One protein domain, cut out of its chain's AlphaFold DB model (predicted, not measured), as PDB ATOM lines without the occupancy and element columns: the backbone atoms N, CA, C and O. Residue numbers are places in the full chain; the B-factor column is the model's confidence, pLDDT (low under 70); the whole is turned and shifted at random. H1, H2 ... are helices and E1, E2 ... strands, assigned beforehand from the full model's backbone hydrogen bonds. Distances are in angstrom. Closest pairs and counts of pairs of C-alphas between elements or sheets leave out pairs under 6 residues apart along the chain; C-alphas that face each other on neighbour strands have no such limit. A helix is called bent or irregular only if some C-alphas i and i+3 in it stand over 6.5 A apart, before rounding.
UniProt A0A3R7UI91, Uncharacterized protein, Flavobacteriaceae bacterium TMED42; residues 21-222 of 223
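What this domain is: This is residues 21 to 222 of the 223 residues of an uncharacterized protein of Flavobacteriaceae bacterium TMED42 (UniProt A0A3R7UI91). A small parallel sheet of three strands makes the core, with helices on both faces: H1 and H7 over one, H6 and the long H9 over the other. H9 runs on past the sheet to one end of the domain, where H3, H4 and H5 gather. The printed part has 202 residues, with nine named helices and three named strands in the order E1 H1 H2 E2 H3 H4 H5 H6 E3 H7 H8 H9; the sheet's order is E1 E2 E3 and the class is mostly helix. The whole is compact, with a radius of gyration of the C-alphas of 16.8 A, and spans 48 by 43 by 31 A.

How they stand to each other: E1, residues 21 to 25, is an edge strand parallel to E2, residues 81 to 87; N 22 and O 82, 2.8 A apart, are within hydrogen-bond range. H1, residues 31 to 40, lies over E1 at a height over the sheet of 9.7 A. H2, residues 75 to 79, only grazes the sheet. H3, residues 90 to 100, and H4, residues 103 to 111, only just touch, with 3 pairs of C-alphas within 8 A, and only at the corner; the closest C-alphas are those of His 97 and Gln 103, 5.1 A. H5, residues 121 to 131, is apart from H4. H6, residues 138 to 146, lies over E2 at a height of 9.8 A, on the opposite face from H1. E3, residues 151 to 155, is parallel to E2, with N 152 and O 83 2.9 A apart. E1, H1, H2, E2 and E2, H3, H4, H5, H6, E3 are strand-helix-strand units, parallel neighbour strands with helices between. H7, residues 156 to 170, is on the same face as H1; it is irregular, C-alphas 161 and 164 being 8.1 A apart. H8, residues 174 to 177, touches H7, closest at the C-alphas of Ser 167 and Val 174, 5.1 A. H9, residues 194 to 220, is the hub, with a kink of 26 degrees near residue 214. It touches H3, H5, H6 and H7; with residues 195 to 199 alone it touches H5, about perpendicular at 86 degrees, the closest C-alphas being those of Ile 129 and Tyr 196, 6.0 A. Each O i to N i+4 pair is within hydrogen-bond range in H1 to H6, 22 of 23 in H9 and 5 of 11 in H7, which has 6 of 12 O i to N i+3 pairs; H8 is too short.

Where its parts are: E1 begins at C-alpha 21 (-35.488, 26.888, 43.151). E2 is 18.7 A long, H7 17.2 A and H9 35.7 A, ending at C-alpha 220 (-24.628, 14.403, 53.646).

The domain as a whole: The C-alphas farthest apart, of Ser 130 and Asp 173, are 49.3 A apart. The printed part has no cut; the links H1 to H2 and H8 to H9 are long. Residues 59 to 73 and 221 to 222 have pLDDT under 70.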
ATOM      1  N   VAL A  21     -35.382  28.350  43.165       93.94
ATOM      2  CA  VAL A  21     -35.488  26.888  43.151       93.94
ATOM      3  C   VAL A  21     -36.160  26.404  41.870       93.94
ATOM      4  O   VAL A  21     -37.352  26.606  41.640       93.94
ATOM      5  N   ASN A  22     -35.418  25.676  41.045       94.50
ATOM      6  CA  ASN A  22     -35.957  25.053  39.844       94.50
ATOM      7  C   ASN A  22     -36.357  23.611  40.140       94.50
ATOM      8  O   ASN A  22     -35.568  22.828  40.662       94.50
ATOM      9  N   ILE A  23     -37.583  23.245  39.775       96.00
ATOM     10  CA  ILE A  23     -38.122  21.895  39.928       96.00
ATOM     11  C   ILE A  23     -38.425  21.351  38.539       96.00
ATOM     12  O   ILE A  23     -39.359  21.777  37.846       96.00
ATOM     13  N   VAL A  24     -37.607  20.389  38.142       94.25
ATOM     14  CA  VAL A  24     -37.500  19.889  36.775       94.25
ATOM     15  C   VAL A  24     -37.508  18.368  36.771       94.25
ATOM     16  O   VAL A  24     -37.607  17.736  37.819       94.25
ATOM     17  N   GLY A  25     -37.517  17.767  35.589       93.94
ATOM     18  CA  GLY A  25     -37.579  16.318  35.428       93.94
ATOM     19  C   GLY A  25     -38.637  15.886  34.427       93.94
ATOM     20  O   GLY A  25     -39.264  16.691  33.727       93.94
ATOM     21  N   TRP A  26     -38.856  14.584  34.358       91.38
ATOM     22  CA  TRP A  26     -39.827  14.044  33.422       91.38
ATOM     23  C   TRP A  26     -41.255  14.362  33.847       91.38
ATOM     24  O   TRP A  26     -41.548  14.506  35.038       91.38
ATOM     25  N   GLY A  27     -42.168  14.429  32.882       90.75
ATOM     26  CA  GLY A  27     -43.587  14.566  33.181       90.75
ATOM     27  C   GLY A  27     -44.099  13.461  34.115       90.75
ATOM     28  O   GLY A  27     -43.552  12.379  34.201       90.75
ATOM     29  N   GLY A  28     -45.141  13.731  34.905       90.25
ATOM     30  CA  GLY A  28     -45.717  12.696  35.783       90.25
ATOM     31  C   GLY A  28     -44.853  12.270  36.986       90.25
ATOM     32  O   GLY A  28     -45.263  11.374  37.721       90.25
ATOM     33  N   SER A  29     -43.722  12.919  37.252       93.00
ATOM     34  CA  SER A  29     -42.852  12.652  38.414       93.00
ATOM     35  C   SER A  29     -43.280  13.355  39.712       93.00
ATOM     36  O   SER A  29     -42.769  13.037  40.773       93.00
ATOM     37  N   GLY A  30     -44.246  14.280  39.662       93.06
ATOM     38  CA  GLY A  30     -44.721  15.021  40.843       93.06
ATOM     39  C   GLY A  30     -44.259  16.480  40.923       93.06
ATOM     40  O   GLY A  30     -44.607  17.177  41.871       93.06
ATOM     41  N   GLN A  31     -43.573  16.995  39.900       94.75
ATOM     42  CA  GLN A  31     -43.053  18.374  39.878       94.75
ATOM     43  C   GLN A  31     -44.119  19.438  40.146       94.75
ATOM     44  O   GLN A  31     -43.877  20.372  40.891       94.75
ATOM     45  N   THR A  32     -45.325  19.303  39.574       94.75
ATOM     46  CA  THR A  32     -46.427  20.257  39.812       94.75
ATOM     47  C   THR A  32     -46.737  20.404  41.301       94.75
ATOM     48  O   THR A  32     -47.041  21.501  41.760       94.75
ATOM     49  N   TYR A  33     -46.697  19.292  42.037       95.38
ATOM     50  CA  TYR A  33     -46.954  19.287  43.466       95.38
ATOM     51  C   TYR A  33     -45.823  19.997  44.217       95.38
ATOM     52  O   TYR A  33     -46.113  20.912  44.985       95.38
ATOM     53  N   LEU A  34     -44.561  19.661  43.926       96.31
ATOM     54  CA  LEU A  34     -43.422  20.319  44.566       96.31
ATOM     55  C   LEU A  34     -43.338  21.811  44.228       96.31
ATOM     56  O   LEU A  34     -43.132  22.600  45.134       96.31
ATOM     57  N   ILE A  35     -43.598  22.226  42.983       96.75
ATOM     58  CA  ILE A  35     -43.625  23.650  42.599       96.75
ATOM     59  C   ILE A  35     -44.645  24.414  43.443       96.75
ATOM     60  O   ILE A  35     -44.331  25.457  44.001       96.75
ATOM     61  N   ARG A  36     -45.866  23.880  43.593       96.62
ATOM     62  CA  ARG A  36     -46.887  24.507  44.449       96.62
ATOM     63  C   ARG A  36     -46.458  24.551  45.904       96.62
ATOM     64  O   ARG A  36     -46.717  25.543  46.571       96.62
ATOM     65  N   PHE A  37     -45.859  23.474  46.393       96.81
ATOM     66  CA  PHE A  37     -45.428  23.382  47.777       96.81
ATOM     67  C   PHE A  37     -44.315  24.391  48.080       96.81
ATOM     68  O   PHE A  37     -44.454  25.201  48.986       96.81
ATOM     69  N   PHE A  38     -43.255  24.405  47.276       95.81
ATOM     70  CA  PHE A  38     -42.115  25.300  47.456       95.81
ATOM     71  C   PHE A  38     -42.539  26.762  47.315       95.81
ATOM     72  O   PHE A  38     -42.179  27.585  48.147       95.81
ATOM     73  N   LYS A  39     -43.399  27.068  46.339       95.81
ATOM     74  CA  LYS A  39     -43.900  28.427  46.143       95.81
ATOM     75  C   LYS A  39     -44.852  28.896  47.245       95.81
ATOM     76  O   LYS A  39     -44.707  30.001  47.746       95.81
ATOM     77  N   ASN A  40     -45.851  28.088  47.602       95.75
ATOM     78  CA  ASN A  40     -46.961  28.549  48.446       95.75
ATOM     79  C   ASN A  40     -46.781  28.229  49.935       95.75
ATOM     80  O   ASN A  40     -47.476  28.814  50.756       95.75
ATOM     81  N   VAL A  41     -45.940  27.247  50.277       95.06
ATOM     82  CA  VAL A  41     -45.716  26.807  51.666       95.06
ATOM     83  C   VAL A  41     -44.339  27.231  52.161       95.06
ATOM     84  O   VAL A  41     -44.224  27.632  53.311       95.06
ATOM     85  N   LEU A  42     -43.309  27.135  51.313       93.88
ATOM     86  CA  LEU A  42     -41.949  27.561  51.669       93.88
ATOM     87  C   LEU A  42     -41.651  29.013  51.268       93.88
ATOM     88  O   LEU A  42     -40.606  29.527  51.646       93.88
ATOM     89  N   GLU A  43     -42.546  29.651  50.507       94.31
ATOM     90  CA  GLU A  43     -42.384  31.020  49.993       94.31
ATOM     91  C   GLU A  43     -41.099  31.224  49.171       94.31
ATOM     92  O   GLU A  43     -40.527  32.313  49.144       94.31
ATOM     93  N   LEU A  44     -40.643  30.170  48.488       93.38
ATOM     94  CA  LEU A  44     -39.469  30.215  47.621       93.38
ATOM     95  C   LEU A  44     -39.867  30.627  46.202       93.38
ATOM     96  O   LEU A  44     -40.930  30.244  45.699       93.38
ATOM     97  N   GLU A  45     -38.992  31.363  45.519       94.19
ATOM     98  CA  GLU A  45     -39.158  31.612  44.091       94.19
ATOM     99  C   GLU A  45     -38.907  30.313  43.313       94.19
ATOM    100  O   GLU A  45     -37.917  29.609  43.531       94.19
ATOM    101  N   THR A  46     -39.839  29.964  42.422       94.81
ATOM    102  CA  THR A  46     -39.771  28.728  41.637       94.81
ATOM    103  C   THR A  46     -40.036  28.964  40.162       94.81
ATOM    104  O   THR A  46     -40.745  29.896  39.779       94.81
ATOM    105  N   ASN A  47     -39.607  28.011  39.338       92.62
ATOM    106  CA  ASN A  47     -40.005  27.933  37.936       92.62
ATOM    107  C   ASN A  47     -41.537  27.839  37.742       92.62
ATOM    108  O   ASN A  47     -42.313  27.500  38.645       92.62
ATOM    109  N   ASN A  48     -41.995  28.147  36.530       91.75
ATOM    110  CA  ASN A  48     -43.403  28.226  36.181       91.75
ATOM    111  C   ASN A  48     -44.075  26.842  36.222       91.75
ATOM    112  O   ASN A  48     -43.709  25.906  35.510       91.75
ATOM    113  N   ILE A  49     -45.160  26.737  36.991       92.69
ATOM    114  CA  ILE A  49     -45.905  25.486  37.180       92.69
ATOM    115  C   ILE A  49     -46.454  24.872  35.882       92.69
ATOM    116  O   ILE A  49     -46.545  23.644  35.769       92.69
ATOM    117  N   SER A  50     -46.836  25.698  34.908       88.00
ATOM    118  CA  SER A  50     -47.349  25.250  33.607       88.00
ATOM    119  C   SER A  50     -46.228  24.861  32.631       88.00
ATOM    120  O   SER A  50     -46.475  24.148  31.651       88.00
ATOM    121  N   GLY A  51     -44.988  25.258  32.943       82.19
ATOM    122  CA  GLY A  51     -43.805  25.058  32.114       82.19
ATOM    123  C   GLY A  51     -43.685  26.040  30.948       82.19
ATOM    124  O   GLY A  51     -43.013  25.709  29.978       82.19
ATOM    125  N   PHE A  52     -44.342  27.210  30.999       83.31
ATOM    126  CA  PHE A  52     -44.202  28.252  29.964       83.31
ATOM    127  C   PHE A  52     -42.797  28.854  29.879       83.31
ATOM    128  O   PHE A  52     -42.417  29.357  28.831       83.31
ATOM    129  N   ASP A  53     -42.018  28.759  30.952       78.94
ATOM    130  CA  ASP A  53     -40.603  29.136  30.972       78.94
ATOM    131  C   ASP A  53     -39.682  28.072  30.356       78.94
ATOM    132  O   ASP A  53     -38.466  28.231  30.358       78.94
ATOM    133  N   GLY A  54     -40.247  26.956  29.884       81.69
ATOM    134  CA  GLY A  54     -39.497  25.843  29.320       81.69
ATOM    135  C   GLY A  54     -38.701  25.029  30.342       81.69
ATOM    136  O   GLY A  54     -38.152  24.008  29.962       81.69
ATOM    137  N   LEU A  55     -38.663  25.388  31.632       85.31
ATOM    138  CA  LEU A  55     -37.771  24.735  32.601       85.31
ATOM    139  C   LEU A  55     -38.291  23.362  33.031       85.31
ATOM    140  O   LEU A  55     -37.560  22.379  33.076       85.31
ATOM    141  N   LYS A  56     -39.587  23.282  33.338       89.19
ATOM    142  CA  LYS A  56     -40.173  22.144  34.060       89.19
ATOM    143  C   LYS A  56     -39.942  20.785  33.387       89.19
ATOM    144  O   LYS A  56     -39.593  19.825  34.059       89.19
ATOM    145  N   HIS A  57     -40.175  20.702  32.081       87.50
ATOM    146  CA  HIS A  57     -40.014  19.473  31.288       87.50
ATOM    147  C   HIS A  57     -39.003  19.654  30.158       87.50
ATOM    148  O   HIS A  57     -38.953  18.824  29.253       87.50
ATOM    149  N   GLY A  58     -38.321  20.800  30.143       77.69
ATOM    150  CA  GLY A  58     -37.492  21.191  29.024       77.69
ATOM    151  C   GLY A  58     -36.315  20.265  28.883       77.69
ATOM    152  O   GLY A  58     -35.593  19.990  29.845       77.69
ATOM    153  N   HIS A  59     -36.090  19.853  27.646       69.62
ATOM    154  CA  HIS A  59     -34.801  19.352  27.244       69.62
ATOM    155  C   HIS A  59     -33.768  20.484  27.313       69.62
ATOM    156  O   HIS A  59     -33.717  21.352  26.439       69.62
ATOM    157  N   PHE A  60     -32.917  20.476  28.337       58.78
ATOM    158  CA  PHE A  60     -31.720  21.315  28.360       58.78
ATOM    159  C   PHE A  60     -30.683  20.704  27.431       58.78
ATOM    160  O   PHE A  60     -29.822  19.941  27.851       58.78
ATOM    161  N   GLY A  61     -30.817  20.969  26.134       48.22
ATOM    162  CA  GLY A  61     -29.920  20.357  25.165       48.22
ATOM    163  C   GLY A  61     -30.384  20.403  23.722       48.22
ATOM    164  O   GLY A  61     -30.337  19.378  23.052       48.22
ATOM    165  N   ILE A  62     -30.709  21.574  23.167       43.41
ATOM    166  CA  ILE A  62     -30.222  21.766  21.796       43.41
ATOM    167  C   ILE A  62     -28.710  21.878  21.933       43.41
ATOM    168  O   ILE A  62     -28.172  22.895  22.362       43.41
ATOM    169  N   LEU A  63     -28.067  20.750  21.648       45.59
ATOM    170  CA  LEU A  63     -26.644  20.539  21.453       45.59
ATOM    171  C   LEU A  63     -25.991  21.776  20.821       45.59
ATOM    172  O   LEU A  63     -25.863  21.863  19.599       45.59
ATOM    173  N   LYS A  64     -25.491  22.723  21.621       41.78
ATOM    174  CA  LYS A  64     -24.416  23.570  21.118       41.78
ATOM    175  C   LYS A  64     -23.207  22.654  21.110       41.78
ATOM    176  O   LYS A  64     -22.601  22.410  22.148       41.78
ATOM    177  N   LYS A  65     -22.918  22.077  19.943       43.72
ATOM    178  CA  LYS A  65     -21.768  21.209  19.659       43.72
ATOM    179  C   LYS A  65     -20.462  22.005  19.786       43.72
ATOM    180  O   LYS A  65     -19.674  22.090  18.854       43.72
ATOM    181  N   GLN A  66     -20.215  22.629  20.932       44.38
ATOM    182  CA  GLN A  66     -18.894  23.093  21.297       44.38
ATOM    183  C   GLN A  66     -18.164  21.885  21.884       44.38
ATOM    184  O   GLN A  66     -18.312  21.548  23.052       44.38
ATOM    185  N   LYS A  67     -17.381  21.207  21.036       49.88
ATOM    186  CA  LYS A  67     -16.348  20.247  21.462       49.88
ATOM    187  C   LYS A  67     -16.862  19.015  22.245       49.88
ATOM    188  O   LYS A  67     -16.255  18.632  23.239       49.88
ATOM    189  N   ASN A  68     -17.940  18.369  21.784       53.16
ATOM    190  CA  ASN A  68     -18.435  17.076  22.307       53.16
ATOM    191  C   ASN A  68     -18.834  17.053  23.800       53.16
ATOM    192  O   ASN A  68     -18.756  16.003  24.436       53.16
ATOM    193  N   ARG A  69     -19.264  18.179  24.380       53.78
ATOM    194  CA  ARG A  69     -19.763  18.224  25.765       53.78
ATOM    195  C   ARG A  69     -21.208  18.713  25.808       53.78
ATOM    196  O   ARG A  69     -21.562  19.653  25.101       53.78
ATOM    197  N   TYR A  70     -22.024  18.069  26.639       57.94
ATOM    198  CA  TYR A  70     -23.354  18.559  26.993       57.94
ATOM    199  C   TYR A  70     -23.177  19.769  27.912       57.94
ATOM    200  O   TYR A  70     -22.512  19.669  28.942       57.94
ATOM    201  N   VAL A  71     -23.715  20.922  27.515       57.66
ATOM    202  CA  VAL A  71     -23.641  22.159  28.301       57.66
ATOM    203  C   VAL A  71     -25.057  22.579  28.655       57.66
ATOM    204  O   VAL A  71     -25.927  22.630  27.787       57.66
ATOM    205  N   CYS A  72     -25.270  22.879  29.933       66.00
ATOM    206  CA  CYS A  72     -26.527  23.402  30.439       66.00
ATOM    207  C   CYS A  72     -26.852  24.738  29.744       66.00
ATOM    208  O   CYS A  72     -26.085  25.700  29.853       66.00
ATOM    209  N   ILE A  73     -27.960  24.791  28.996       61.19
ATOM    210  CA  ILE A  73     -28.477  26.048  28.435       61.19
ATOM    211  C   ILE A  73     -28.834  26.945  29.631       61.19
ATOM    212  O   ILE A  73     -29.453  26.480  30.579       61.19
ATOM    213  N   ASP A  74     -28.370  28.193  29.631       71.38
ATOM    214  CA  ASP A  74     -28.499  29.140  30.750       71.38
ATOM    215  C   ASP A  74     -27.731  28.770  32.035       71.38
ATOM    216  O   ASP A  74     -28.180  29.062  33.144       71.38
ATOM    217  N   TYR A  75     -26.535  28.183  31.895       75.19
ATOM    218  CA  TYR A  75     -25.629  27.871  33.013       75.19
ATOM    219  C   TYR A  75     -25.515  28.999  34.056       75.19
ATOM    220  O   TYR A  75     -25.648  28.740  35.250       75.19
ATOM    221  N   GLU A  76     -25.339  30.251  33.619       77.12
ATOM    222  CA  GLU A  76     -25.232  31.410  34.521       77.12
ATOM    223  C   GLU A  76     -26.498  31.627  35.358       77.12
ATOM    224  O   GLU A  76     -26.413  31.861  36.562       77.12
ATOM    225  N   LYS A  77     -27.683  31.466  34.755       75.81
ATOM    226  CA  LYS A  77     -28.964  31.549  35.471       75.81
ATOM    227  C   LYS A  77     -29.112  30.405  36.475       75.81
ATOM    228  O   LYS A  77     -29.642  30.593  37.566       75.81
ATOM    229  N   MET A  78     -28.647  29.212  36.115       83.50
ATOM    230  CA  MET A  78     -28.753  28.039  36.981       83.50
ATOM    231  C   MET A  78     -27.753  28.040  38.133       83.50
ATOM    232  O   MET A  78     -28.023  27.421  39.160       83.50
ATOM    233  N   LYS A  79     -26.616  28.729  37.993       84.44
ATOM    234  CA  LYS A  79     -25.552  28.778  39.003       84.44
ATOM    235  C   LYS A  79     -26.002  29.427  40.314       84.44
ATOM    236  O   LYS A  79     -25.506  29.045  41.370       84.44
ATOM    237  N   SER A  80     -26.960  30.350  40.249       86.44
ATOM    238  CA  SER A  80     -27.594  30.991  41.410       86.44
ATOM    239  C   SER A  80     -28.888  30.303  41.865       86.44
ATOM    240  O   SER A  80     -29.599  30.836  42.712       86.44
ATOM    241  N   SER A  81     -29.219  29.133  41.310       89.88
ATOM    242  CA  SER A  81     -30.432  28.379  41.644       89.88
ATOM    243  C   SER A  81     -30.099  27.014  42.243       89.88
ATOM    244  O   SER A  81     -29.086  26.418  41.876       89.88
ATOM    245  N   VAL A  82     -30.986  26.468  43.078       93.38
ATOM    246  CA  VAL A  82     -31.008  25.028  43.392       93.38
ATOM    247  C   VAL A  82     -31.850  24.312  42.341       93.38
ATOM    248  O   VAL A  82     -32.997  24.695  42.108       93.38
ATOM    249  N   ASN A  83     -31.313  23.272  41.703       93.75
ATOM    250  CA  ASN A  83     -31.961  22.599  40.575       93.75
ATOM    251  C   ASN A  83     -32.384  21.176  40.963       93.75
ATOM    252  O   ASN A  83     -31.624  20.219  40.808       93.75
ATOM    253  N   PHE A  84     -33.613  21.025  41.461       96.25
ATOM    254  CA  PHE A  84     -34.189  19.726  41.796       96.25
ATOM    255  C   PHE A  84     -34.647  18.980  40.553       96.25
ATOM    256  O   PHE A  84     -35.609  19.378  39.892       96.25
ATOM    257  N   TYR A  85     -34.028  17.835  40.297       96.56
ATOM    258  CA  TYR A  85     -34.492  16.898  39.291       96.56
ATOM    259  C   TYR A  85     -35.356  15.821  39.933       96.56
ATOM    260  O   TYR A  85     -34.868  14.896  40.579       96.56
ATOM    261  N   VAL A  86     -36.662  15.949  39.755       97.00
ATOM    262  CA  VAL A  86     -37.651  15.051  40.340       97.00
ATOM    263  C   VAL A  86     -37.875  13.872  39.409       97.00
ATOM    264  O   VAL A  86     -38.244  14.042  38.244       97.00
ATOM    265  N   TYR A  87     -37.703  12.665  39.935       96.62
ATOM    266  CA  TYR A  87     -37.928  11.434  39.187       96.62
ATOM    267  C   TYR A  87     -38.735  10.407  39.989       96.62
ATOM    268  O   TYR A  87     -39.075  10.594  41.158       96.62
ATOM    269  N   THR A  88     -39.140   9.350  39.297       95.56
ATOM    270  CA  THR A  88     -39.867   8.189  39.823       95.56
ATOM    271  C   THR A  88     -39.685   7.040  38.832       95.56
ATOM    272  O   THR A  88     -39.004   7.214  37.819       95.56
ATOM    273  N   HIS A  89     -40.318   5.896  39.069       96.00
ATOM    274  CA  HIS A  89     -40.281   4.790  38.126       96.00
ATOM    275  C   HIS A  89     -40.819   5.199  36.735       96.00
ATOM    276  O   HIS A  89     -41.961   5.674  36.649       96.00
ATOM    277  N   PRO A  90     -40.057   5.010  35.639       96.56
ATOM    278  CA  PRO A  90     -40.463   5.396  34.287       96.56
ATOM    279  C   PRO A  90     -41.833   4.864  33.862       96.56
ATOM    280  O   PRO A  90     -42.667   5.635  33.386       96.56
ATOM    281  N   VAL A  91     -42.106   3.581  34.120       96.69
ATOM    282  CA  VAL A  91     -43.386   2.926  33.790       96.69
ATOM    283  C   VAL A  91     -44.577   3.710  34.353       96.69
ATOM    284  O   VAL A  91     -45.524   4.031  33.636       96.69
ATOM    285  N   LEU A  92     -44.495   4.133  35.620       94.94
ATOM    286  CA  LEU A  92     -45.567   4.867  36.301       94.94
ATOM    287  C   LEU A  92     -45.804   6.262  35.718       94.94
ATOM    288  O   LEU A  92     -46.899   6.827  35.828       94.94
ATOM    289  N   MET A  93     -44.770   6.878  35.157       94.56
ATOM    290  CA  MET A  93     -44.898   8.137  34.437       94.56
ATOM    291  C   MET A  93     -45.531   7.909  33.064       94.56
ATOM    292  O   MET A  93     -46.446   8.650  32.696       94.56
ATOM    293  N   ILE A  94     -45.045   6.919  32.315       95.69
ATOM    294  CA  ILE A  94     -45.472   6.654  30.939       95.69
ATOM    295  C   ILE A  94     -46.960   6.320  30.932       95.69
ATOM    296  O   ILE A  94     -47.739   6.993  30.255       95.69
ATOM    297  N   GLN A  95     -47.391   5.413  31.808       94.75
ATOM    298  CA  GLN A  95     -48.806   5.127  32.046       94.75
ATOM    299  C   GLN A  95     -49.609   6.394  32.361       94.75
ATOM    300  O   GLN A  95     -50.704   6.609  31.838       94.75
ATOM    301  N   SER A  96     -49.062   7.289  33.192       92.88
ATOM    302  CA  SER A  96     -49.722   8.557  33.496       92.88
ATOM    303  C   SER A  96     -49.850   9.468  32.270       92.88
ATOM    304  O   SER A  96     -50.801  10.253  32.212       92.88
ATOM    305  N   HIS A  97     -48.924   9.418  31.314       94.31
ATOM    306  CA  HIS A  97     -49.012  10.174  30.067       94.31
ATOM    307  C   HIS A  97     -50.065   9.612  29.126       94.31
ATOM    308  O   HIS A  97     -50.905  10.391  28.676       94.31
ATOM    309  N   PHE A  98     -50.088   8.298  28.911       95.19
ATOM    310  CA  PHE A  98     -51.098   7.648  28.074       95.19
ATOM    311  C   PHE A  98     -52.512   7.838  28.628       95.19
ATOM    312  O   PHE A  98     -53.392   8.315  27.913       95.19
ATOM    313  N   ARG A  99     -52.712   7.652  29.939       93.31
ATOM    314  CA  ARG A  99     -54.012   7.895  30.595       93.31
ATOM    315  C   ARG A  99     -54.533   9.325  30.405       93.31
ATOM    316  O   ARG A  99     -55.739   9.544  30.359       93.31
ATOM    317  N   ARG A 100     -53.638  10.316  30.337       92.31
ATOM    318  CA  ARG A 100     -53.987  11.738  30.143       92.31
ATOM    319  C   ARG A 100     -53.949  12.179  28.680       92.31
ATOM    320  O   ARG A 100     -54.251  13.338  28.415       92.31
ATOM    321  N   ARG A 101     -53.559  11.295  27.755       95.12
ATOM    322  CA  ARG A 101     -53.299  11.607  26.340       95.12
ATOM    323  C   ARG A 101     -52.258  12.721  26.157       95.12
ATOM    324  O   ARG A 101     -52.425  13.638  25.359       95.12
ATOM    325  N   TRP A 102     -51.199  12.691  26.969       94.06
ATOM    326  CA  TRP A 102     -50.135  13.706  26.999       94.06
ATOM    327  C   TRP A 102     -48.812  13.237  26.384       94.06
ATOM    328  O   TRP A 102     -47.856  14.011  26.370       94.06
ATOM    329  N   GLN A 103     -48.732  12.003  25.890       94.75
ATOM    330  CA  GLN A 103     -47.499  11.384  25.403       94.75
ATOM    331  C   GLN A 103     -46.814  12.209  24.304       94.75
ATOM    332  O   GLN A 103     -45.623  12.482  24.413       94.75
ATOM    333  N   ASN A 104     -47.571  12.719  23.327       93.88
ATOM    334  CA  ASN A 104     -47.041  13.553  22.242       93.88
ATOM    335  C   ASN A 104     -46.439  14.873  22.752       93.88
ATOM    336  O   ASN A 104     -45.299  15.212  22.440       93.88
ATOM    337  N   LEU A 105     -47.187  15.606  23.584       91.56
ATOM    338  CA  LEU A 105     -46.731  16.882  24.143       91.56
ATOM    339  C   LEU A 105     -45.490  16.703  25.026       91.56
ATOM    340  O   LEU A 105     -44.586  17.532  25.013       91.56
ATOM    341  N   GLN A 106     -45.461  15.638  25.821       90.81
ATOM    342  CA  GLN A 106     -44.387  15.398  26.784       90.81
ATOM    343  C   GLN A 106     -43.124  14.917  26.087       90.81
ATOM    344  O   GLN A 106     -42.054  15.450  26.355       90.81
ATOM    345  N   SER A 107     -43.268  14.035  25.100       91.50
ATOM    346  CA  SER A 107     -42.195  13.670  24.185       91.50
ATOM    347  C   SER A 107     -41.557  14.901  23.538       91.50
ATOM    348  O   SER A 107     -40.341  15.056  23.591       91.50
ATOM    349  N   LEU A 108     -42.359  15.812  22.974       88.69
ATOM    350  CA  LEU A 108     -41.841  17.036  22.357       88.69
ATOM    351  C   LEU A 108     -41.079  17.908  23.363       88.69
ATOM    352  O   LEU A 108     -39.988  18.380  23.060       88.69
ATOM    353  N   ARG A 109     -41.625  18.112  24.568       87.12
ATOM    354  CA  ARG A 109     -40.971  18.925  25.610       87.12
ATOM    355  C   ARG A 109     -39.628  18.336  26.049       87.12
ATOM    356  O   ARG A 109     -38.668  19.080  26.224       87.12
ATOM    357  N   MET A 110     -39.572  17.013  26.188       85.31
ATOM    358  CA  MET A 110     -38.423  16.290  26.733       85.31
ATOM    359  C   MET A 110     -37.317  16.008  25.723       85.31
ATOM    360  O   MET A 110     -36.180  15.799  26.138       85.31
ATOM    361  N   THR A 111     -37.634  15.989  24.429       82.81
ATOM    362  CA  THR A 111     -36.666  15.724  23.350       82.81
ATOM    363  C   THR A 111     -36.352  16.967  22.520       82.81
ATOM    364  O   THR A 111     -35.344  17.007  21.824       82.81
ATOM    365  N   GLY A 112     -37.219  17.984  22.558       80.44
ATOM    366  CA  GLY A 112     -37.158  19.143  21.668       80.44
ATOM    367  C   GLY A 112     -37.552  18.840  20.218       80.44
ATOM    368  O   GLY A 112     -37.571  19.754  19.396       80.44
ATOM    369  N   VAL A 113     -37.888  17.587  19.888       82.56
ATOM    370  CA  VAL A 113     -38.179  17.144  18.522       82.56
ATOM    371  C   VAL A 113     -39.568  16.521  18.467       82.56
ATOM    372  O   VAL A 113     -39.979  15.743  19.330       82.56
ATOM    373  N   LYS A 114     -40.328  16.871  17.427       84.44
ATOM    374  CA  LYS A 114     -41.592  16.196  17.148       84.44
ATOM    375  C   LYS A 114     -41.274  14.799  16.625       84.44
ATOM    376  O   LYS A 114     -40.714  14.661  15.544       84.44
ATOM    377  N   GLN A 115     -41.660  13.784  17.379       86.06
ATOM    378  CA  GLN A 115     -41.545  12.388  16.981       86.06
ATOM    379  C   GLN A 115     -42.902  11.704  17.077       86.06
ATOM    380  O   GLN A 115     -43.799  12.173  17.782       86.06
ATOM    381  N   TYR A 116     -43.050  10.610  16.340       89.75
ATOM    382  CA  TYR A 116     -44.243   9.789  16.413       89.75
ATOM    383  C   TYR A 116     -44.307   9.102  17.781       89.75
ATOM    384  O   TYR A 116     -43.402   8.352  18.143       89.75
ATOM    385  N   MET A 117     -45.371   9.379  18.532       95.69
ATOM    386  CA  MET A 117     -45.708   8.645  19.744       95.69
ATOM    387  C   MET A 117     -46.969   7.827  19.474       95.69
ATOM    388  O   MET A 117     -47.958   8.415  19.021       95.69
ATOM    389  N   PRO A 118     -46.964   6.524  19.791       96.81
ATOM    390  CA  PRO A 118     -48.149   5.682  19.701       96.81
ATOM    391  C   PRO A 118     -49.365   6.259  20.425       96.81
ATOM    392  O   PRO A 118     -49.253   7.075  21.355       96.81
ATOM    393  N   ASN A 119     -50.550   5.845  19.985       95.12
ATOM    394  CA  ASN A 119     -51.798   6.331  20.564       95.12
ATOM    395  C   ASN A 119     -52.169   5.552  21.827       95.12
ATOM    396  O   ASN A 119     -52.777   6.129  22.735       95.12
ATOM    397  N   THR A 120     -51.770   4.282  21.896       96.50
ATOM    398  CA  THR A 120     -52.054   3.369  23.004       96.50
ATOM    399  C   THR A 120     -50.778   2.983  23.753       96.50
ATOM    400  O   THR A 120     -49.661   3.124  23.243       96.50
ATOM    401  N   LEU A 121     -50.933   2.548  25.006       95.56
ATOM    402  CA  LEU A 121     -49.800   2.103  25.820       95.56
ATOM    403  C   LEU A 121     -49.271   0.753  25.320       95.56
ATOM    404  O   LEU A 121     -48.081   0.474  25.433       95.56
ATOM    405  N   GLU A 122     -50.151  -0.061  24.755       96.00
ATOM    406  CA  GLU A 122     -49.873  -1.371  24.183       96.00
ATOM    407  C   GLU A 122     -48.942  -1.231  22.971       96.00
ATOM    408  O   GLU A 122     -47.831  -1.755  22.998       96.00
ATOM    409  N   GLU A 123     -49.305  -0.394  21.990       97.00
ATOM    410  CA  GLU A 123     -48.449  -0.077  20.832       97.00
ATOM    411  C   GLU A 123     -47.096   0.504  21.275       97.00
ATOM    412  O   GLU A 123     -46.040   0.182  20.732       97.00
ATOM    413  N   TYR A 124     -47.106   1.369  22.294       97.19
ATOM    414  CA  TYR A 124     -45.879   1.916  22.868       97.19
ATOM    415  C   TYR A 124     -44.968   0.833  23.444       97.19
ATOM    416  O   TYR A 124     -43.759   0.853  23.220       97.19
ATOM    417  N   THR A 125     -45.553  -0.101  24.184       96.62
ATOM    418  CA  THR A 125     -44.847  -1.211  24.825       96.62
ATOM    419  C   THR A 125     -44.205  -2.119  23.780       96.62
ATOM    420  O   THR A 125     -43.021  -2.435  23.893       96.62
ATOM    421  N   GLU A 126     -44.940  -2.457  22.719       96.38
ATOM    422  CA  GLU A 126     -44.439  -3.254  21.594       96.38
ATOM    423  C   GLU A 126     -43.237  -2.594  20.905       96.38
ATOM    424  O   GLU A 126     -42.227  -3.257  20.650       96.38
ATOM    425  N   ILE A 127     -43.295  -1.280  20.657       96.69
ATOM    426  CA  ILE A 127     -42.182  -0.539  20.042       96.69
ATOM    427  C   ILE A 127     -40.960  -0.515  20.963       96.69
ATOM    428  O   ILE A 127     -39.850  -0.783  20.511       96.69
ATOM    429  N   VAL A 128     -41.140  -0.232  22.258       96.44
ATOM    430  CA  VAL A 128     -40.020  -0.200  23.213       96.44
ATOM    431  C   VAL A 128     -39.312  -1.552  23.277       96.44
ATOM    432  O   VAL A 128     -38.083  -1.585  23.255       96.44
ATOM    433  N   ILE A 129     -40.062  -2.657  23.323       96.56
ATOM    434  CA  ILE A 129     -39.490  -4.009  23.388       96.56
ATOM    435  C   ILE A 129     -38.782  -4.365  22.074       96.56
ATOM    436  O   ILE A 129     -37.636  -4.816  22.100       96.56
ATOM    437  N   SER A 130     -39.445  -4.165  20.932       96.75
ATOM    438  CA  SER A 130     -38.921  -4.569  19.619       96.75
ATOM    439  C   SER A 130     -37.716  -3.736  19.178       96.75
ATOM    440  O   SER A 130     -36.730  -4.292  18.694       96.75
ATOM    441  N   GLU A 131     -37.747  -2.421  19.397       96.38
ATOM    442  CA  GLU A 131     -36.650  -1.515  19.041       96.38
ATOM    443  C   GLU A 131     -35.592  -1.380  20.146       96.38
ATOM    444  O   GLU A 131     -34.541  -0.782  19.914       96.38
ATOM    445  N   LYS A 132     -35.861  -1.891  21.358       95.44
ATOM    446  CA  LYS A 132     -35.035  -1.681  22.564       95.44
ATOM    447  C   LYS A 132     -34.705  -0.204  22.787       95.44
ATOM    448  O   LYS A 132     -33.572   0.162  23.118       95.44
ATOM    449  N   ARG A 133     -35.695   0.663  22.573       93.88
ATOM    450  CA  ARG A 133     -35.514   2.115  22.535       93.88
ATOM    451  C   ARG A 133     -36.517   2.828  23.421       93.88
ATOM    452  O   ARG A 133     -37.719   2.634  23.311       93.88
ATOM    453  N   ASP A 134     -36.006   3.742  24.238       93.06
ATOM    454  CA  ASP A 134     -36.833   4.650  25.020       93.06
ATOM    455  C   ASP A 134     -37.237   5.861  24.179       93.06
ATOM    456  O   ASP A 134     -36.431   6.766  23.936       93.06
ATOM    457  N   LEU A 135     -38.502   5.898  23.764       92.88
ATOM    458  CA  LEU A 135     -39.008   7.014  22.974       92.88
ATOM    459  C   LEU A 135     -39.001   8.321  23.780       92.88
ATOM    460  O   LEU A 135     -38.723   9.365  23.214       92.88
ATOM    461  N   PHE A 136     -39.209   8.322  25.100       92.56
ATOM    462  CA  PHE A 136     -39.182   9.584  25.861       92.56
ATOM    463  C   PHE A 136     -37.764  10.129  26.106       92.56
ATOM    464  O   PHE A 136     -37.631  11.240  26.622       92.56
ATOM    465  N   MET A 137     -36.714   9.385  25.736       92.25
ATOM    466  CA  MET A 137     -35.307   9.744  25.956       92.25
ATOM    467  C   MET A 137     -34.998  10.118  27.419       92.25
ATOM    468  O   MET A 137     -34.236  11.044  27.699       92.25
ATOM    469  N   LEU A 138     -35.586   9.397  28.369       93.31
ATOM    470  CA  LEU A 138     -35.533   9.633  29.807       93.31
ATOM    471  C   LEU A 138     -34.111   9.693  30.340       93.31
ATOM    472  O   LEU A 138     -33.768  10.631  31.065       93.31
ATOM    473  N   LYS A 139     -33.286   8.713  29.956       92.12
ATOM    474  CA  LYS A 139     -31.877   8.661  30.353       92.12
ATOM    475  C   LYS A 139     -31.123   9.874  29.820       92.12
ATOM    476  O   LYS A 139     -30.476  10.567  30.592       92.12
ATOM    477  N   SER A 140     -31.262  10.177  28.531       88.38
ATOM    478  CA  SER A 140     -30.609  11.340  27.922       88.38
ATOM    479  C   SER A 140     -31.061  12.652  28.568       88.38
ATOM    480  O   SER A 140     -30.236  13.517  28.829       88.38
ATOM    481  N   HIS A 141     -32.350  12.789  28.886       90.06
ATOM    482  CA  HIS A 141     -32.879  13.949  29.600       90.06
ATOM    483  C   HIS A 141     -32.251  14.095  30.996       90.06
ATOM    484  O   HIS A 141     -31.856  15.196  31.371       90.06
ATOM    485  N   TYR A 142     -32.115  12.999  31.750       93.12
ATOM    486  CA  TYR A 142     -31.426  13.005  33.043       93.12
ATOM    487  C   TYR A 142     -29.951  13.407  32.905       93.12
ATOM    488  O   TYR A 142     -29.506  14.320  33.594       93.12
ATOM    489  N   GLU A 143     -29.211  12.782  31.984       89.50
ATOM    490  CA  GLU A 143     -27.786  13.072  31.768       89.50
ATOM    491  C   GLU A 143     -27.547  14.528  31.348       89.50
ATOM    492  O   GLU A 143     -26.584  15.152  31.792       89.50
ATOM    493  N   SER A 144     -28.440  15.111  30.547       85.00
ATOM    494  CA  SER A 144     -28.372  16.535  30.208       85.00
ATOM    495  C   SER A 144     -28.473  17.421  31.451       85.00
ATOM    496  O   SER A 144     -27.639  18.303  31.658       85.00
ATOM    497  N   TRP A 145     -29.461  17.161  32.308       88.25
ATOM    498  CA  TRP A 145     -29.698  17.945  33.519       88.25
ATOM    499  C   TRP A 145     -28.639  17.746  34.600       88.25
ATOM    500  O   TRP A 145     -28.300  18.692  35.307       88.25
ATOM    501  N   LYS A 146     -28.080  16.541  34.706       90.19
ATOM    502  CA  LYS A 146     -27.026  16.199  35.666       90.19
ATOM    503  C   LYS A 146     -25.787  17.090  35.543       90.19
ATOM    504  O   LYS A 146     -25.077  17.299  36.520       90.19
ATOM    505  N   ASN A 147     -25.528  17.616  34.348       85.88
ATOM    506  CA  ASN A 147     -24.399  18.506  34.083       85.88
ATOM    507  C   ASN A 147     -24.675  19.977  34.454       85.88
ATOM    508  O   ASN A 147     -23.794  20.823  34.291       85.88
ATOM    509  N   CYS A 148     -25.880  20.308  34.923       85.81
ATOM    510  CA  CYS A 148     -26.210  21.646  35.398       85.81
ATOM    511  C   CYS A 148     -25.666  21.884  36.825       85.81
ATOM    512  O   CYS A 148     -25.522  20.944  37.610       85.81
ATOM    513  N   PRO A 149     -25.345  23.140  37.185       87.56
ATOM    514  CA  PRO A 149     -24.856  23.472  38.522       87.56
ATOM    515  C   PRO A 149     -25.932  23.212  39.585       87.56
ATOM    516  O   PRO A 149     -27.123  23.258  39.288       87.56
ATOM    517  N   ASN A 150     -25.519  22.956  40.832       90.19
ATOM    518  CA  ASN A 150     -26.419  22.742  41.978       90.19
ATOM    519  C   ASN A 150     -27.547  21.723  41.699       90.19
ATOM    520  O   ASN A 150     -28.694  21.908  42.112       90.19
ATOM    521  N   PHE A 151     -27.229  20.681  40.929       93.12
ATOM    522  CA  PHE A 151     -28.161  19.631  40.544       93.12
ATOM    523  C   PHE A 151     -28.426  18.677  41.713       93.12
ATOM    524  O   PHE A 151     -27.500  18.096  42.280       93.12
ATOM    525  N   ILE A 152     -29.704  18.496  42.051       96.12
ATOM    526  CA  ILE A 152     -30.151  17.646  43.158       96.12
ATOM    527  C   ILE A 152     -31.221  16.677  42.646       96.12
ATOM    528  O   ILE A 152     -32.395  17.041  42.535       96.12
ATOM    529  N   PRO A 153     -30.847  15.434  42.308       97.19
ATOM    530  CA  PRO A 153     -31.795  14.435  41.851       97.19
ATOM    531  C   PRO A 153     -32.534  13.826  43.043       97.19
ATOM    532  O   PRO A 153     -31.913  13.254  43.930       97.19
ATOM    533  N   ILE A 154     -33.863  13.908  43.062       96.50
ATOM    534  CA  ILE A 154     -34.692  13.351  44.138       96.50
ATOM    535  C   ILE A 154     -35.793  12.484  43.548       96.50
ATOM    536  O   ILE A 154     -36.594  12.926  42.721       96.50
ATOM    537  N   GLU A 155     -35.871  11.248  44.030       96.31
ATOM    538  CA  GLU A 155     -37.066  10.449  43.835       96.31
ATOM    539  C   GLU A 155     -38.190  11.033  44.691       96.31
ATOM    540  O   GLU A 155     -38.044  11.196  45.903       96.31
ATOM    541  N   ILE A 156     -39.332  11.339  44.076       93.75
ATOM    542  CA  ILE A 156     -40.433  12.023  44.768       93.75
ATOM    543  C   ILE A 156     -40.902  11.282  46.030       93.75
ATOM    544  O   ILE A 156     -41.281  11.925  47.004       93.75
ATOM    545  N   GLY A 157     -40.858   9.945  46.025       92.56
ATOM    546  CA  GLY A 157     -41.230   9.111  47.172       92.56
ATOM    547  C   GLY A 157     -40.240   9.181  48.337       92.56
ATOM    548  O   GLY A 157     -40.625   8.922  49.472       92.56
ATOM    549  N   ASP A 158     -39.000   9.592  48.072       94.12
ATOM    550  CA  ASP A 158     -37.907   9.622  49.042       94.12
ATOM    551  C   ASP A 158     -37.646  11.027  49.605       94.12
ATOM    552  O   ASP A 158     -36.843  11.174  50.523       94.12
ATOM    553  N   ILE A 159     -38.339  12.067  49.127       93.69
ATOM    554  CA  ILE A 159     -38.092  13.458  49.546       93.69
ATOM    555  C   ILE A 159     -38.200  13.672  51.065       93.69
ATOM    556  O   ILE A 159     -37.449  14.464  51.635       93.69
ATOM    557  N   SER A 160     -39.086  12.936  51.744       92.69
ATOM    558  CA  SER A 160     -39.268  13.020  53.198       92.69
ATOM    559  C   SER A 160     -38.030  12.569  53.984       92.69
ATOM    560  O   SER A 160     -37.801  13.057  55.094       92.69
ATOM    561  N   LYS A 161     -37.196  11.698  53.399       93.50
ATOM    562  CA  LYS A 161     -35.950  11.200  54.002       93.50
ATOM    563  C   LYS A 161     -34.879  12.286  54.115       93.50
ATOM    564  O   LYS A 161     -33.998  12.173  54.958       93.50
ATOM    565  N   TYR A 162     -34.981  13.341  53.306       94.00
ATOM    566  CA  TYR A 162     -33.974  14.399  53.200       94.00
ATOM    567  C   TYR A 162     -34.423  15.733  53.816       94.00
ATOM    568  O   TYR A 162     -33.796  16.761  53.590       94.00
ATOM    569  N   THR A 163     -35.519  15.760  54.582       93.88
ATOM    570  CA  THR A 163     -36.127  17.012  55.087       93.88
ATOM    571  C   THR A 163     -35.166  17.890  55.889       93.88
ATOM    572  O   THR A 163     -35.197  19.106  55.728       93.88
ATOM    573  N   LYS A 164     -34.279  17.304  56.705       92.56
ATOM    574  CA  LYS A 164     -33.273  18.059  57.474       92.56
ATOM    575  C   LYS A 164     -32.221  18.702  56.568       92.56
ATOM    576  O   LYS A 164     -31.949  19.889  56.682       92.56
ATOM    577  N   GLN A 165     -31.671  17.932  55.636       92.94
ATOM    578  CA  GLN A 165     -30.647  18.405  54.708       92.94
ATOM    579  C   GLN A 165     -31.211  19.457  53.747       92.94
ATOM    580  O   GLN A 165     -30.562  20.455  53.462       92.94
ATOM    581  N   LEU A 166     -32.451  19.265  53.288       93.25
ATOM    582  CA  LEU A 166     -33.157  20.232  52.453       93.25
ATOM    583  C   LEU A 166     -33.505  21.511  53.221       93.25
ATOM    584  O   LEU A 166     -33.415  22.588  52.645       93.25
ATOM    585  N   SER A 167     -33.872  21.404  54.500       92.75
ATOM    586  CA  SER A 167     -34.110  22.558  55.381       92.75
ATOM    587  C   SER A 167     -32.869  23.438  55.454       92.75
ATOM    588  O   SER A 167     -32.943  24.637  55.196       92.75
ATOM    589  N   HIS A 168     -31.723  22.811  55.705       90.69
ATOM    590  CA  HIS A 168     -30.438  23.484  55.775       90.69
ATOM    591  C   HIS A 168     -30.018  24.109  54.436       90.69
ATOM    592  O   HIS A 168     -29.679  25.287  54.377       90.69
ATOM    593  N   LEU A 169     -30.113  23.342  53.346       91.12
ATOM    594  CA  LEU A 169     -29.766  23.803  52.003       91.12
ATOM    595  C   LEU A 169     -30.614  25.003  51.551       91.12
ATOM    596  O   LEU A 169     -30.099  25.909  50.902       91.12
ATOM    597  N   LEU A 170     -31.916  24.977  51.841       91.69
ATOM    598  CA  LEU A 170     -32.873  25.978  51.364       91.69
ATOM    599  C   LEU A 170     -33.073  27.141  52.346       91.69
ATOM    600  O   LEU A 170     -33.768  28.090  51.998       91.69
ATOM    601  N   GLY A 171     -32.516  27.070  53.561       90.69
ATOM    602  CA  GLY A 171     -32.746  28.072  54.608       90.69
ATOM    603  C   GLY A 171     -34.206  28.129  55.076       90.69
ATOM    604  O   GLY A 171     -34.746  29.206  55.318       90.69
ATOM    605  N   VAL A 172     -34.881  26.977  55.161       91.62
ATOM    606  CA  VAL A 172     -36.299  26.886  55.563       91.62
ATOM    607  C   VAL A 172     -36.470  26.007  56.791       91.62
ATOM    608  O   VAL A 172     -35.693  25.083  57.008       91.62
ATOM    609  N   ASP A 173     -37.521  26.239  57.573       93.50
ATOM    610  CA  ASP A 173     -37.833  25.418  58.745       93.50
ATOM    611  C   ASP A 173     -38.152  23.961  58.342       93.50
ATOM    612  O   ASP A 173     -38.979  23.687  57.462       93.50
ATOM    613  N   VAL A 174     -37.504  23.003  59.012       95.25
ATOM    614  CA  VAL A 174     -37.698  21.563  58.793       95.25
ATOM    615  C   VAL A 174     -39.156  21.122  58.973       95.25
ATOM    616  O   VAL A 174     -39.634  20.256  58.238       95.25
ATOM    617  N   SER A 175     -39.896  21.740  59.895       95.81
ATOM    618  CA  SER A 175     -41.312  21.468  60.154       95.81
ATOM    619  C   SER A 175     -42.203  21.833  58.967       95.81
ATOM    620  O   SER A 175     -43.243  21.204  58.760       95.81
ATOM    621  N   LEU A 176     -41.797  22.803  58.135       95.00
ATOM    622  CA  LEU A 176     -42.493  23.095  56.888       95.00
ATOM    623  C   LEU A 176     -42.293  21.947  55.907       95.00
ATOM    624  O   LEU A 176     -43.282  21.426  55.405       95.00
ATOM    625  N   LEU A 177     -41.060  21.480  55.698       94.19
ATOM    626  CA  LEU A 177     -40.763  20.363  54.790       94.19
ATOM    627  C   LEU A 177     -41.410  19.039  55.226       94.19
ATOM    628  O   LEU A 177     -41.817  18.244  54.379       94.19
ATOM    629  N   GLN A 178     -41.603  18.819  56.527       94.38
ATOM    630  CA  GLN A 178     -42.356  17.669  57.049       94.38
ATOM    631  C   GLN A 178     -43.840  17.664  56.630       94.38
ATOM    632  O   GLN A 178     -44.495  16.625  56.700       94.38
ATOM    633  N   LYS A 179     -44.383  18.788  56.137       94.56
ATOM    634  CA  LYS A 179     -45.749  18.869  55.582       94.56
ATOM    635  C   LYS A 179     -45.852  18.318  54.158       94.56
ATOM    636  O   LYS A 179     -46.955  18.301  53.601       94.56
ATOM    637  N   ILE A 180     -44.749  17.872  53.553       94.25
ATOM    638  CA  ILE A 180     -44.781  17.190  52.260       94.25
ATOM    639  C   ILE A 180     -45.575  15.884  52.399       94.25
ATOM    640  O   ILE A 180     -45.212  14.976  53.141       94.25
ATOM    641  N   LYS A 181     -46.675  15.786  51.650       90.50
ATOM    642  CA  LYS A 181     -47.570  14.628  51.588       90.50
ATOM    643  C   LYS A 181     -47.634  14.123  50.155       90.50
ATOM    644  O   LYS A 181     -48.357  14.676  49.321       90.50
ATOM    645  N   ILE A 182     -46.888  13.060  49.872       88.38
ATOM    646  CA  ILE A 182     -46.943  12.386  48.577       88.38
ATOM    647  C   ILE A 182     -48.223  11.559  48.524       88.38
ATOM    648  O   ILE A 182     -48.412  10.625  49.299       88.38
ATOM    649  N   LYS A 183     -49.134  11.936  47.625       85.69
ATOM    650  CA  LYS A 183     -50.355  11.161  47.407       85.69
ATOM    651  C   LYS A 183     -50.017   9.837  46.714       85.69
ATOM    652  O   LYS A 183     -49.165   9.842  45.820       85.69
ATOM    653  N   PRO A 184     -50.723   8.742  47.051       82.94
ATOM    654  CA  PRO A 184     -50.665   7.511  46.276       82.94
ATOM    655  C   PRO A 184     -50.932   7.782  44.793       82.94
ATOM    656  O   PRO A 184     -51.709   8.674  44.434       82.94
ATOM    657  N   ARG A 185     -50.259   7.030  43.924       82.62
ATOM    658  CA  ARG A 185     -50.423   7.153  42.472       82.62
ATOM    659  C   ARG A 185     -51.609   6.307  42.012       82.62
ATOM    660  O   ARG A 185     -51.840   5.229  42.539       82.62
ATOM    661  N   ASN A 186     -52.282   6.758  40.953       83.56
ATOM    662  CA  ASN A 186     -53.312   5.974  40.249       83.56
ATOM    663  C   ASN A 186     -52.718   5.053  39.161       83.56
ATOM    664  O   ASN A 186     -53.448   4.565  38.307       83.56
ATOM    665  N   SER A 187     -51.394   4.926  39.113       84.88
ATOM    666  CA  SER A 187     -50.657   4.108  38.147       84.88
ATOM    667  C   SER A 187     -49.965   2.991  38.913       84.88
ATOM    668  O   SER A 187     -49.425   3.259  39.987       84.88
ATOM    669  N   THR A 188     -49.959   1.786  38.352       88.56
ATOM    670  CA  THR A 188     -49.328   0.588  38.916       88.56
ATOM    671  C   THR A 188     -48.526  -0.114  37.832       88.56
ATOM    672  O   THR A 188     -48.932  -0.129  36.674       88.56
ATOM    673  N   ILE A 189     -47.381  -0.686  38.192       89.62
ATOM    674  CA  ILE A 189     -46.582  -1.481  37.256       89.62
ATOM    675  C   ILE A 189     -47.367  -2.760  36.949       89.62
ATOM    676  O   ILE A 189     -47.838  -3.421  37.869       89.62
ATOM    677  N   ASP A 190     -47.567  -3.054  35.665       87.50
ATOM    678  CA  ASP A 190     -48.215  -4.292  35.233       87.50
ATOM    679  C   ASP A 190     -47.160  -5.392  35.140       87.50
ATOM    680  O   ASP A 190     -46.327  -5.383  34.233       87.50
ATOM    681  N   GLU A 191     -47.190  -6.322  36.091       86.69
ATOM    682  CA  GLU A 191     -46.223  -7.418  36.203       86.69
ATOM    683  C   GLU A 191     -46.232  -8.347  34.980       86.69
ATOM    684  O   GLU A 191     -45.231  -8.998  34.710       86.69
ATOM    685  N   LYS A 192     -47.306  -8.356  34.176       87.06
ATOM    686  CA  LYS A 192     -47.399  -9.202  32.974       87.06
ATOM    687  C   LYS A 192     -46.468  -8.770  31.840       87.06
ATOM    688  O   LYS A 192     -46.198  -9.563  30.945       87.06
ATOM    689  N   ASN A 193     -45.986  -7.527  31.857       90.94
ATOM    690  CA  ASN A 193     -45.121  -6.971  30.817       90.94
ATOM    691  C   ASN A 193     -43.640  -7.002  31.239       90.94
ATOM    692  O   ASN A 193     -42.976  -5.966  31.280       90.94
ATOM    693  N   GLU A 194     -43.118  -8.191  31.550       94.00
ATOM    694  CA  GLU A 194     -41.776  -8.389  32.124       94.00
ATOM    695  C   GLU A 194     -40.660  -7.712  31.314       94.00
ATOM    696  O   GLU A 194     -39.930  -6.893  31.861       94.00
ATOM    697  N   ASN A 195     -40.585  -7.950  29.997       95.56
ATOM    698  CA  ASN A 195     -39.544  -7.362  29.135       95.56
ATOM    699  C   ASN A 195     -39.568  -5.822  29.120       95.56
ATOM    700  O   ASN A 195     -38.530  -5.163  29.039       95.56
ATOM    701  N   TYR A 196     -40.764  -5.232  29.178       96.69
ATOM    702  CA  TYR A 196     -40.938  -3.781  29.217       96.69
ATOM    703  C   TYR A 196     -40.529  -3.203  30.571       96.69
ATOM    704  O   TYR A 196     -39.859  -2.168  30.631       96.69
ATOM    705  N   ASN A 197     -40.910  -3.886  31.651       96.62
ATOM    706  CA  ASN A 197     -40.517  -3.514  33.002       96.62
ATOM    707  C   ASN A 197     -39.001  -3.624  33.155       96.62
ATOM    708  O   ASN A 197     -38.379  -2.634  33.517       96.62
ATOM    709  N   GLU A 198     -38.383  -4.733  32.746       97.50
ATOM    710  CA  GLU A 198     -36.929  -4.930  32.796       97.50
ATOM    711  C   GLU A 198     -36.175  -3.826  32.037       97.50
ATOM    712  O   GLU A 198     -35.186  -3.270  32.529       97.50
ATOM    713  N   PHE A 199     -36.654  -3.448  30.846       97.62
ATOM    714  CA  PHE A 199     -36.066  -2.352  30.079       97.62
ATOM    715  C   PHE A 199     -36.039  -1.039  30.882       97.62
ATOM    716  O   PHE A 199     -35.009  -0.358  30.942       97.62
ATOM    717  N   TYR A 200     -37.148  -0.685  31.534       97.88
ATOM    718  CA  TYR A 200     -37.244   0.554  32.305       97.88
ATOM    719  C   TYR A 200     -36.643   0.474  33.707       97.88
ATOM    720  O   TYR A 200     -36.126   1.490  34.181       97.88
ATOM    721  N   ASP A 201     -36.622  -0.699  34.329       97.88
ATOM    722  CA  ASP A 201     -35.923  -0.975  35.582       97.88
ATOM    723  C   ASP A 201     -34.428  -0.724  35.398       97.88
ATOM    724  O   ASP A 201     -33.794  -0.075  36.226       97.88
ATOM    725  N   ASN A 202     -33.859  -1.144  34.264       97.88
ATOM    726  CA  ASN A 202     -32.465  -0.868  33.929       97.88
ATOM    727  C   ASN A 202     -32.164   0.639  33.870       97.88
ATOM    728  O   ASN A 202     -31.148   1.089  34.410       97.88
ATOM    729  N   ILE A 203     -33.042   1.439  33.258       97.12
ATOM    730  CA  ILE A 203     -32.901   2.906  33.212       97.12
ATOM    731  C   ILE A 203     -33.065   3.507  34.614       97.12
ATOM    732  O   ILE A 203     -32.247   4.328  35.041       97.12
ATOM    733  N   TYR A 204     -34.105   3.095  35.337       97.94
ATOM    734  CA  TYR A 204     -34.421   3.583  36.675       97.94
ATOM    735  C   TYR A 204     -33.295   3.293  37.667       97.94
ATOM    736  O   TYR A 204     -32.840   4.204  38.356       97.94
ATOM    737  N   ASN A 205     -32.778   2.065  37.687       98.31
ATOM    738  CA  ASN A 205     -31.700   1.645  38.577       98.31
ATOM    739  C   ASN A 205     -30.392   2.392  38.289       98.31
ATOM    740  O   ASN A 205     -29.681   2.763  39.225       98.31
ATOM    741  N   GLN A 206     -30.082   2.670  37.017       97.44
ATOM    742  CA  GLN A 206     -28.929   3.501  36.656       97.44
ATOM    743  C   GLN A 206     -29.063   4.921  37.218       97.44
ATOM    744  O   GLN A 206     -28.138   5.411  37.868       97.44
ATOM    745  N   ILE A 207     -30.223   5.550  37.020       97.56
ATOM    746  CA  ILE A 207     -30.498   6.908  37.504       97.56
ATOM    747  C   ILE A 207     -30.508   6.954  39.026       97.56
ATOM    748  O   ILE A 207     -29.883   7.832  39.608       97.56
ATOM    749  N   ARG A 208     -31.150   5.989  39.687       97.75
ATOM    750  CA  ARG A 208     -31.211   5.915  41.148       97.75
ATOM    751  C   ARG A 208     -29.827   5.743  41.768       97.75
ATOM    752  O   ARG A 208     -29.490   6.440  42.721       97.75
ATOM    753  N   LYS A 209     -29.000   4.854  41.206       97.81
ATOM    754  CA  LYS A 209     -27.613   4.649  41.652       97.81
ATOM    755  C   LYS A 209     -26.795   5.933  41.545       97.81
ATOM    756  O   LYS A 209     -26.018   6.240  42.442       97.81
ATOM    757  N   ASP A 210     -26.941   6.656  40.443       97.06
ATOM    758  CA  ASP A 210     -26.241   7.918  40.234       97.06
ATOM    759  C   ASP A 210     -26.768   9.036  41.146       97.06
ATOM    760  O   ASP A 210     -25.985   9.752  41.766       97.06
ATOM    761  N   ALA A 211     -28.088   9.118  41.307       96.62
ATOM    762  CA  ALA A 211     -28.740  10.075  42.183       96.62
ATOM    763  C   ALA A 211     -28.299   9.914  43.639       96.62
ATOM    764  O   ALA A 211     -27.970  10.908  44.277       96.62
ATOM    765  N   ASN A 212     -28.215   8.680  44.144       95.62
ATOM    766  CA  ASN A 212     -27.747   8.416  45.506       95.62
ATOM    767  C   ASN A 212     -26.322   8.938  45.728       95.62
ATOM    768  O   ASN A 212     -26.080   9.624  46.714       95.62
ATOM    769  N   LYS A 213     -25.407   8.722  44.773       95.75
ATOM    770  CA  LYS A 213     -24.037   9.264  44.856       95.75
ATOM    771  C   LYS A 213     -24.018  10.792  44.914       95.75
ATOM    772  O   LYS A 213     -23.213  11.380  45.632       95.75
ATOM    773  N   ILE A 214     -24.880  11.445  44.133       94.69
ATOM    774  CA  ILE A 214     -24.988  12.909  44.119       94.69
ATOM    775  C   ILE A 214     -25.591  13.411  45.434       94.69
ATOM    776  O   ILE A 214     -25.082  14.371  46.001       94.69
ATOM    777  N   LEU A 215     -26.638  12.761  45.943       93.81
ATOM    778  CA  LEU A 215     -27.273  13.116  47.213       93.81
ATOM    779  C   LEU A 215     -26.318  12.936  48.397       93.81
ATOM    780  O   LEU A 215     -26.236  13.830  49.232       93.81
ATOM    781  N   GLU A 216     -25.550  11.846  48.446       91.19
ATOM    782  CA  GLU A 216     -24.502  11.635  49.453       91.19
ATOM    783  C   GLU A 216     -23.488  12.784  49.434       91.19
ATOM    784  O   GLU A 216     -23.216  13.403  50.461       91.19
ATOM    785  N   LYS A 217     -22.996  13.155  48.249       89.50
ATOM    786  CA  LYS A 217     -22.026  14.245  48.109       89.50
ATOM    787  C   LYS A 217     -22.599  15.619  48.481       89.50
ATOM    788  O   LYS A 217     -21.888  16.428  49.067       89.50
ATOM    789  N   THR A 218     -23.841  15.905  48.095       86.75
ATOM    790  CA  THR A 218     -24.422  17.256  48.187       86.75
ATOM    791  C   THR A 218     -25.145  17.504  49.508       86.75
ATOM    792  O   THR A 218     -25.110  18.621  50.017       86.75
ATOM    793  N   LEU A 219     -25.814  16.489  50.058       82.69
ATOM    794  CA  LEU A 219     -26.679  16.631  51.230       82.69
ATOM    795  C   LEU A 219     -26.069  16.059  52.512       82.69
ATOM    796  O   LEU A 219     -26.400  16.567  53.576       82.69
ATOM    797  N   VAL A 220     -25.208  15.035  52.440       72.94
ATOM    798  CA  VAL A 220     -24.628  14.403  53.646       72.94
ATOM    799  C   VAL A 220     -23.331  15.088  54.077       72.94
ATOM    800  O   VAL A 220     -23.097  15.253  55.264       72.94
ATOM    801  N   CYS A 221     -22.503  15.549  53.137       59.22
ATOM    802  CA  CYS A 221     -21.252  16.241  53.478       59.22
ATOM    803  C   CYS A 221     -21.443  17.676  54.007       59.22
ATOM    804  O   CYS A 221     -20.488  18.258  54.511       59.22
ATOM    805  N   ASN A 222     -22.645  18.245  53.870       53.00
ATOM    806  CA  ASN A 222     -22.971  19.626  54.252       53.00
ATOM    807  C   ASN A 222     -23.937  19.707  55.449       53.00
ATOM    808  O   ASN A 222     -24.503  20.770  55.697       53.00
TER     809      ASN A 222